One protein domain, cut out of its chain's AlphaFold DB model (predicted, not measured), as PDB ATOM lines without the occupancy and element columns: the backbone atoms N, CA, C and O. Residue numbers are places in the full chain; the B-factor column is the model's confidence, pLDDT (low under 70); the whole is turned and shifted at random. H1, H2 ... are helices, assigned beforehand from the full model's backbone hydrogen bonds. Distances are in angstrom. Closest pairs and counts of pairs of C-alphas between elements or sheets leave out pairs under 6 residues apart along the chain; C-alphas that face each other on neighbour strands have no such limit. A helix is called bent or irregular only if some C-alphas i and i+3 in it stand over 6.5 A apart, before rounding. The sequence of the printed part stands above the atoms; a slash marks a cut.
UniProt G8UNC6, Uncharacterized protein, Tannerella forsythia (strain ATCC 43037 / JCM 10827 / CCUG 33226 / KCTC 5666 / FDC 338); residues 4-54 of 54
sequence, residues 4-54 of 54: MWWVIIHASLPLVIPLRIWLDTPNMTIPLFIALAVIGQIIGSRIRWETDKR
ATOM      1  N   MET A   4      40.771  15.159  30.900       81.81
ATOM      2  CA  MET A   4      39.573  14.618  30.262       81.81
ATOM      3  C   MET A   4      39.873  14.002  28.888       81.81
ATOM      4  O   MET A   4      39.373  12.925  28.579       81.81
ATOM      5  N   TRP A   5      40.732  14.636  28.085       79.19
ATOM      6  CA  TRP A   5      41.166  14.076  26.802       79.19
ATOM      7  C   TRP A   5      41.961  12.778  26.991       79.19
ATOM      8  O   TRP A   5      41.732  11.803  26.277       79.19
ATOM      9  N   TRP A   6      42.843  12.740  27.998       83.94
ATOM     10  CA  TRP A   6      43.613  11.539  28.325       83.94
ATOM     11  C   TRP A   6      42.698  10.355  28.659       83.94
ATOM     12  O   TRP A   6      42.895   9.271  28.110       83.94
ATOM     13  N   VAL A   7      41.659  10.582  29.474       82.19
ATOM     14  CA  VAL A   7      40.661   9.560  29.830       82.19
ATOM     15  C   VAL A   7      39.866   9.098  28.611       82.19
ATOM     16  O   VAL A   7      39.649   7.903  28.465       82.19
ATOM     17  N   ILE A   8      39.455   9.999  27.712       77.88
ATOM     18  CA  ILE A   8      38.665   9.628  26.523       77.88
ATOM     19  C   ILE A   8      39.448   8.675  25.608       77.88
ATOM     20  O   ILE A   8      38.905   7.661  25.173       77.88
ATOM     21  N   ILE A   9      40.731   8.956  25.364       78.56
ATOM     22  CA  ILE A   9      41.588   8.086  24.546       78.56
ATOM     23  C   ILE A   9      41.858   6.759  25.267       78.56
ATOM     24  O   ILE A   9      41.719   5.682  24.679       78.56
ATOM     25  N   HIS A  10      42.182   6.825  26.561       81.44
ATOM     26  CA  HIS A  10      42.521   5.653  27.365       81.44
ATOM     27  C   HIS A  10      41.310   4.900  27.907       81.44
ATOM     28  O   HIS A  10      41.518   3.911  28.584       81.44
ATOM     29  N   ALA A  11      40.066   5.284  27.630       80.31
ATOM     30  CA  ALA A  11      38.901   4.499  28.050       80.31
ATOM     31  C   ALA A  11      38.771   3.198  27.239       80.31
ATOM     32  O   ALA A  11      38.288   2.186  27.742       80.31
ATOM     33  N   SER A  12      39.225   3.213  25.983       78.06
ATOM     34  CA  SER A  12      39.115   2.070  25.066       78.06
ATOM     35  C   SER A  12      40.187   0.998  25.305       78.06
ATOM     36  O   SER A  12      39.893  -0.195  25.276       78.06
ATOM     37  N   LEU A  13      41.423   1.405  25.607       82.19
ATOM     38  CA  LEU A  13      42.558   0.512  25.869       82.19
ATOM     39  C   LEU A  13      42.334  -0.514  27.003       82.19
ATOM     40  O   LEU A  13      42.548  -1.699  26.754       82.19
ATOM     41  N   PRO A  14      41.874  -0.140  28.213       81.62
ATOM     42  CA  PRO A  14      41.622  -1.070  29.308       81.62
ATOM     43  C   PRO A  14      40.442  -2.002  29.036       81.62
ATOM     44  O   PRO A  14      40.307  -2.993  29.740       81.62
ATOM     45  N   LEU A  15      39.622  -1.740  28.013       82.19
ATOM     46  CA  LEU A  15      38.632  -2.698  27.524       82.19
ATOM     47  C   LEU A  15      39.255  -3.664  26.502       82.19
ATOM     48  O   LEU A  15      39.079  -4.876  26.597       82.19
ATOM     49  N   VAL A  16      40.010  -3.139  25.532       82.75
ATOM     50  CA  VAL A  16      40.565  -3.922  24.414       82.75
ATOM     51  C   VAL A  16      41.693  -4.855  24.861       82.75
ATOM     52  O   VAL A  16      41.735  -6.001  24.422       82.75
ATOM     53  N   ILE A  17      42.593  -4.404  25.739       85.12
ATOM     54  CA  ILE A  17      43.754  -5.188  26.199       85.12
ATOM     55  C   ILE A  17      43.333  -6.509  26.871       85.12
ATOM     56  O   ILE A  17      43.756  -7.560  26.386       85.12
ATOM     57  N   PRO A  18      42.497  -6.518  27.929       85.88
ATOM     58  CA  PRO A  18      42.098  -7.769  28.565       85.88
ATOM     59  C   PRO A  18      41.281  -8.654  27.627       85.88
ATOM     60  O   PRO A  18      41.457  -9.866  27.662       85.88
ATOM     61  N   LEU A  19      40.458  -8.077  26.743       84.62
ATOM     62  CA  LEU A  19      39.688  -8.845  25.765       84.62
ATOM     63  C   LEU A  19      40.601  -9.578  24.770       84.62
ATOM     64  O   LEU A  19      40.359 -10.742  24.460       84.62
ATOM     65  N   ARG A  20      41.681  -8.927  24.310       87.25
ATOM     66  CA  ARG A  20      42.681  -9.560  23.434       87.25
ATOM     67  C   ARG A  20      43.459 -10.666  24.134       87.25
ATOM     68  O   ARG A  20      43.740 -11.666  23.485       87.25
ATOM     69  N   ILE A  21      43.790 -10.482  25.415       87.19
ATOM     70  CA  ILE A  21      44.482 -11.494  26.228       87.19
ATOM     71  C   ILE A  21      43.559 -12.695  26.479       87.19
ATOM     72  O   ILE A  21      43.983 -13.831  26.324       87.19
ATOM     73  N   TRP A  22      42.292 -12.454  26.829       88.75
ATOM     74  CA  TRP A  22      41.321 -13.511  27.127       88.75
ATOM     75  C   TRP A  22      40.932 -14.348  25.908       88.75
ATOM     76  O   TRP A  22      40.773 -15.558  26.034       88.75
ATOM     77  N   LEU A  23      40.750 -13.718  24.744       87.81
ATOM     78  CA  LEU A  23      40.393 -14.421  23.506       87.81
ATOM     79  C   LEU A  23      41.610 -14.879  22.684       87.81
ATOM     80  O   LEU A  23      41.412 -15.427  21.601       87.81
ATOM     81  N   ASP A  24      42.837 -14.613  23.148       88.50
ATOM     82  CA  ASP A  24      44.099 -14.874  22.434       88.50
ATOM     83  C   ASP A  24      44.051 -14.446  20.953       88.50
ATOM     84  O   ASP A  24      44.354 -15.183  20.012       88.50
ATOM     85  N   THR A  25      43.545 -13.231  20.716       86.31
ATOM     86  CA  THR A  25      43.200 -12.817  19.350       86.31
ATOM     87  C   THR A  25      44.450 -12.548  18.500       86.31
ATOM     88  O   THR A  25      45.318 -11.766  18.911       86.31
ATOM     89  N   PRO A  26      44.519 -13.062  17.256       87.38
ATOM     90  CA  PRO A  26      45.680 -12.872  16.390       87.38
ATOM     91  C   PRO A  26      45.894 -11.394  16.044       87.38
ATOM     92  O   PRO A  26      44.937 -10.624  15.915       87.38
ATOM     93  N   ASN A  27      47.148 -10.976  15.846       87.00
ATOM     94  CA  ASN A  27      47.526  -9.570  15.600       87.00
ATOM     95  C   ASN A  27      46.836  -8.937  14.379       87.00
ATOM     96  O   ASN A  27      46.638  -7.726  14.341       87.00
ATOM     97  N   MET A  28      46.377  -9.744  13.421       88.56
ATOM     98  CA  MET A  28      45.606  -9.265  12.266       88.56
ATOM     99  C   MET A  28      44.232  -8.685  12.635       88.56
ATOM    100  O   MET A  28      43.643  -7.983  11.824       88.56
ATOM    101  N   THR A  29      43.717  -8.936  13.844       87.31
ATOM    102  CA  THR A  29      42.426  -8.383  14.304       87.31
ATOM    103  C   THR A  29      42.560  -7.025  15.004       87.31
ATOM    104  O   THR A  29      41.547  -6.408  15.320       87.31
ATOM    105  N   ILE A  30      43.780  -6.507  15.215       84.75
ATOM    106  CA  ILE A  30      44.006  -5.160  15.778       84.75
ATOM    107  C   ILE A  30      43.231  -4.072  15.003       84.75
ATOM    108  O   ILE A  30      42.548  -3.276  15.652       84.75
ATOM    109  N   PRO A  31      43.240  -4.040  13.650       88.69
ATOM    110  CA  PRO A  31      42.492  -3.041  12.886       88.69
ATOM    111  C   PRO A  31      40.982  -3.090  13.152       88.69
ATOM    112  O   PRO A  31      40.340  -2.043  13.215       88.69
ATOM    113  N   LEU A  32      40.416  -4.286  13.368       88.06
ATOM    114  CA  LEU A  32      38.999  -4.455  13.695       88.06
ATOM    115  C   LEU A  32      38.661  -3.825  15.053       88.06
ATOM    116  O   LEU A  32      37.673  -3.102  15.165       88.06
ATOM    117  N   PHE A  33      39.494  -4.041  16.074       85.31
ATOM    118  CA  PHE A  33      39.292  -3.427  17.392       85.31
ATOM    119  C   PHE A  33      39.388  -1.902  17.346       85.31
ATOM    120  O   PHE A  33      38.588  -1.220  17.987       85.31
ATOM    121  N   ILE A  34      40.319  -1.362  16.555       86.75
ATOM    122  CA  ILE A  34      40.431   0.085  16.338       86.75
ATOM    123  C   ILE A  34      39.162   0.616  15.660       86.75
ATOM    124  O   ILE A  34      38.599   1.609  16.120       86.75
ATOM    125  N   ALA A  35      38.669  -0.063  14.620       89.56
ATOM    126  CA  ALA A  35      37.434   0.327  13.941       89.56
ATOM    127  C   ALA A  35      36.233   0.346  14.905       89.56
ATOM    128  O   ALA A  35      35.496   1.330  14.951       89.56
ATOM    129  N   LEU A  36      36.079  -0.690  15.735       87.62
ATOM    130  CA  LEU A  36      35.028  -0.754  16.757       87.62
ATOM    131  C   LEU A  36      35.165   0.358  17.808       87.62
ATOM    132  O   LEU A  36      34.163   0.962  18.188       87.62
ATOM    133  N   ALA A  37      36.386   0.678  18.242       85.62
ATOM    134  CA  ALA A  37      36.636   1.770  19.182       85.62
ATOM    135  C   ALA A  37      36.270   3.142  18.589       85.62
ATOM    136  O   ALA A  37      35.712   3.992  19.286       85.62
ATOM    137  N   VAL A  38      36.553   3.371  17.303       87.94
ATOM    138  CA  VAL A  38      36.146   4.597  16.594       87.94
ATOM    139  C   VAL A  38      34.623   4.667  16.480       87.94
ATOM    140  O   VAL A  38      34.038   5.701  16.797       87.94
ATOM    141  N   ILE A  39      33.963   3.565  16.111       89.50
ATOM    142  CA  ILE A  39      32.494   3.491  16.049       89.50
ATOM    143  C   ILE A  39      31.878   3.794  17.421       89.50
ATOM    144  O   ILE A  39      30.971   4.620  17.515       89.50
ATOM    145  N   GLY A  40      32.402   3.197  18.495       85.69
ATOM    146  CA  GLY A  40      31.948   3.459  19.862       85.69
ATOM    147  C   GLY A  40      32.101   4.927  20.272       85.69
ATOM    148  O   GLY A  40      31.186   5.495  20.866       85.69
ATOM    149  N   GLN A  41      33.206   5.577  19.891       85.06
ATOM    150  CA  GLN A  41      33.409   7.014  20.119       85.06
ATOM    151  C   GLN A  41      32.417   7.875  19.321       85.06
ATOM    152  O   GLN A  41      31.878   8.847  19.855       85.06
ATOM    153  N   ILE A  42      32.112   7.506  18.072       88.81
ATOM    154  CA  ILE A  42      31.103   8.202  17.259       88.81
ATOM    155  C   ILE A  42      29.719   8.060  17.901       88.81
ATOM    156  O   ILE A  42      29.036   9.063  18.098       88.81
ATOM    157  N   ILE A  43      29.317   6.851  18.293       88.12
ATOM    158  CA  ILE A  43      28.025   6.616  18.956       88.12
ATOM    159  C   ILE A  43      27.954   7.387  20.281       88.12
ATOM    160  O   ILE A  43      26.985   8.105  20.526       88.12
ATOM    161  N   GLY A  44      28.997   7.311  21.111       83.31
ATOM    162  CA  GLY A  44      29.057   8.025  22.387       83.31
ATOM    163  C   GLY A  44      28.992   9.547  22.230       83.31
ATOM    164  O   GLY A  44      28.306  10.215  23.005       83.31
ATOM    165  N   SER A  45      29.651  10.105  21.208       82.62
ATOM    166  CA  SER A  45      29.575  11.545  20.915       82.62
ATOM    167  C   SER A  45      28.182  11.972  20.446       82.62
ATOM    168  O   SER A  45      27.686  13.009  20.885       82.62
ATOM    169  N   ARG A  46      27.508  11.145  19.637       83.06
ATOM    170  CA  ARG A  46      26.124  11.379  19.194       83.06
ATOM    171  C   ARG A  46      25.133  11.346  20.360       83.06
ATOM    172  O   ARG A  46      24.305  12.242  20.463       83.06
ATOM    173  N   ILE A  47      25.239  10.370  21.263       84.19
ATOM    174  CA  ILE A  47      24.353  10.274  22.440       84.19
ATOM    175  C   ILE A  47      24.549  11.471  23.377       84.19
ATOM    176  O   ILE A  47      23.578  12.037  23.883       84.19
ATOM    177  N   ARG A  48      25.804  11.887  23.594       75.50
ATOM    178  CA  ARG A  48      26.114  13.065  24.412       75.50
ATOM    179  C   ARG A  48      25.508  14.341  23.824       75.50
ATOM    180  O   ARG A  48      24.973  15.135  24.584       75.50
ATOM    181  N   TRP A  49      25.553  14.501  22.503       71.00
ATOM    182  CA  TRP A  49      24.937  15.633  21.805       71.00
ATOM    183  C   TRP A  49      23.415  15.692  21.995       71.00
ATOM    184  O   TRP A  49      22.873  16.744  22.308       71.00
ATOM    185  N   GLU A  50      22.723  14.559  21.870       69.12
ATOM    186  CA  GLU A  50      21.269  14.508  22.092       69.12
ATOM    187  C   GLU A  50      20.887  14.754  23.560       69.12
ATOM    188  O   GLU A  50      19.817  15.287  23.840       69.12
ATOM    189  N   THR A  51      21.769  14.401  24.501       71.81
ATOM    190  CA  THR A  51      21.565  14.658  25.937       71.81
ATOM    191  C   THR A  51      21.769  16.134  26.295       71.81
ATOM    192  O   THR A  51      21.069  16.636  27.161       71.81
ATOM    193  N   ASP A  52      22.701  16.827  25.635       69.62
ATOM    194  CA  ASP A  52      22.991  18.259  25.840       69.62
ATOM    195  C   ASP A  52      21.879  19.179  25.303       69.62
ATOM    196  O   ASP A  52      21.672  20.285  25.790       69.62
ATOM    197  N   LYS A  53      21.122  18.702  24.311       58.88
ATOM    198  CA  LYS A  53      20.047  19.459  23.656       58.88
ATOM    199  C   LYS A  53      18.717  19.474  24.428       58.88
ATOM    200  O   LYS A  53      17.755  20.060  23.929       58.88
ATOM    201  N   ARG A  54      18.635  18.785  25.568       52.31
ATOM    202  CA  ARG A  54      17.416  18.560  26.360       52.31
ATOM    203  C   ARG A  54      17.459  19.332  27.670       52.31
ATOM    204  O   ARG A  54      16.388  19.853  28.043       52.31
TER     205      ARG A  54
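What this domain is: This is residues 4 to 54 of the 54 residues of an uncharacterized protein of Tannerella forsythia (strain ATCC 43037 / JCM 10827 / CCUG 33226 / KCTC 5666 / FDC 338) (UniProt G8UNC6). The chain makes a long, loose V of two arms: the long helix H3 is one arm, and the shorter helices H1 and H2, roughly end to end, make the other. The arms join at the turn of residues 23 to 26, come close only at Val 16 and Phe 33, and spread apart toward H1, while residues 42 to 54, of which 42 to 52 belong to H3, stick out beyond. The printed part has 51 residues with three named helices, in the order H1, H2, H3, and no named strand; its class is all helix. It is loose, with a radius of gyration of the C-alphas of 13.4 A, and a rod in outline, spanning 43 by 19 by 15 A.

How they stand to each other: H1, residues 4 to 10, and H2, residues 13 to 22, meet only through their link, which is tight, with 2 residues between them. A tight link of 4 residues joins H2 to H3, residues 27 to 52. H2 and H3 are close but not clearly touching, with 1 pair of C-alphas within 8 A: those of Val 16 and Phe 33, their closest, are 7.2 A apart. H2 and H3 run opposite ways at a steep tilt of 39 degrees, and their centres are 15.6 A apart. H1 and H3 are apart. In H1 every O i to N i+4 pair is within hydrogen-bond range; in H2 5 of 6 pairs are, and in H3 20 of 22.

Where its parts are: H1 runs from Met 4, its C-alpha at (39.573, 14.618, 30.262), to His 10, 9.9 A from first to last C-alpha. H2 runs from Leu 13 to Trp 22, whose C-alpha is at (41.321, -13.511, 27.127), and measures 14.1 A. H2 is neither bent nor irregular, but only just: C-alphas 15 and 18 are 6.2 A apart. H3 runs from Asn 27 to Asp 52, whose C-alpha is at (22.991, 18.259, 25.840), and is 38.5 A long. H3 is irregular, but only just: C-alphas 28 and 31 are 7.0 A apart, against about 5 A in a regular helix, and its line is a rough one.

The domain as a whole: The two C-alphas farthest apart are those of Pro 26 and Arg 54, at 43.4 A; those of Met 4 and Arg 54 are 22.8 A apart. Residues 21 to 28 stand free, as do residues 42 to 54; without these stretches the body has 30 residues and spans 28 by 19 by 10 A. The printed part has no cut and no long link, and Arg 54 is the chain's last residue. The mean pLDDT of the printed part is 82.5, and the model's confidence is low, under 70, at residue 50 and residues 52 to 54.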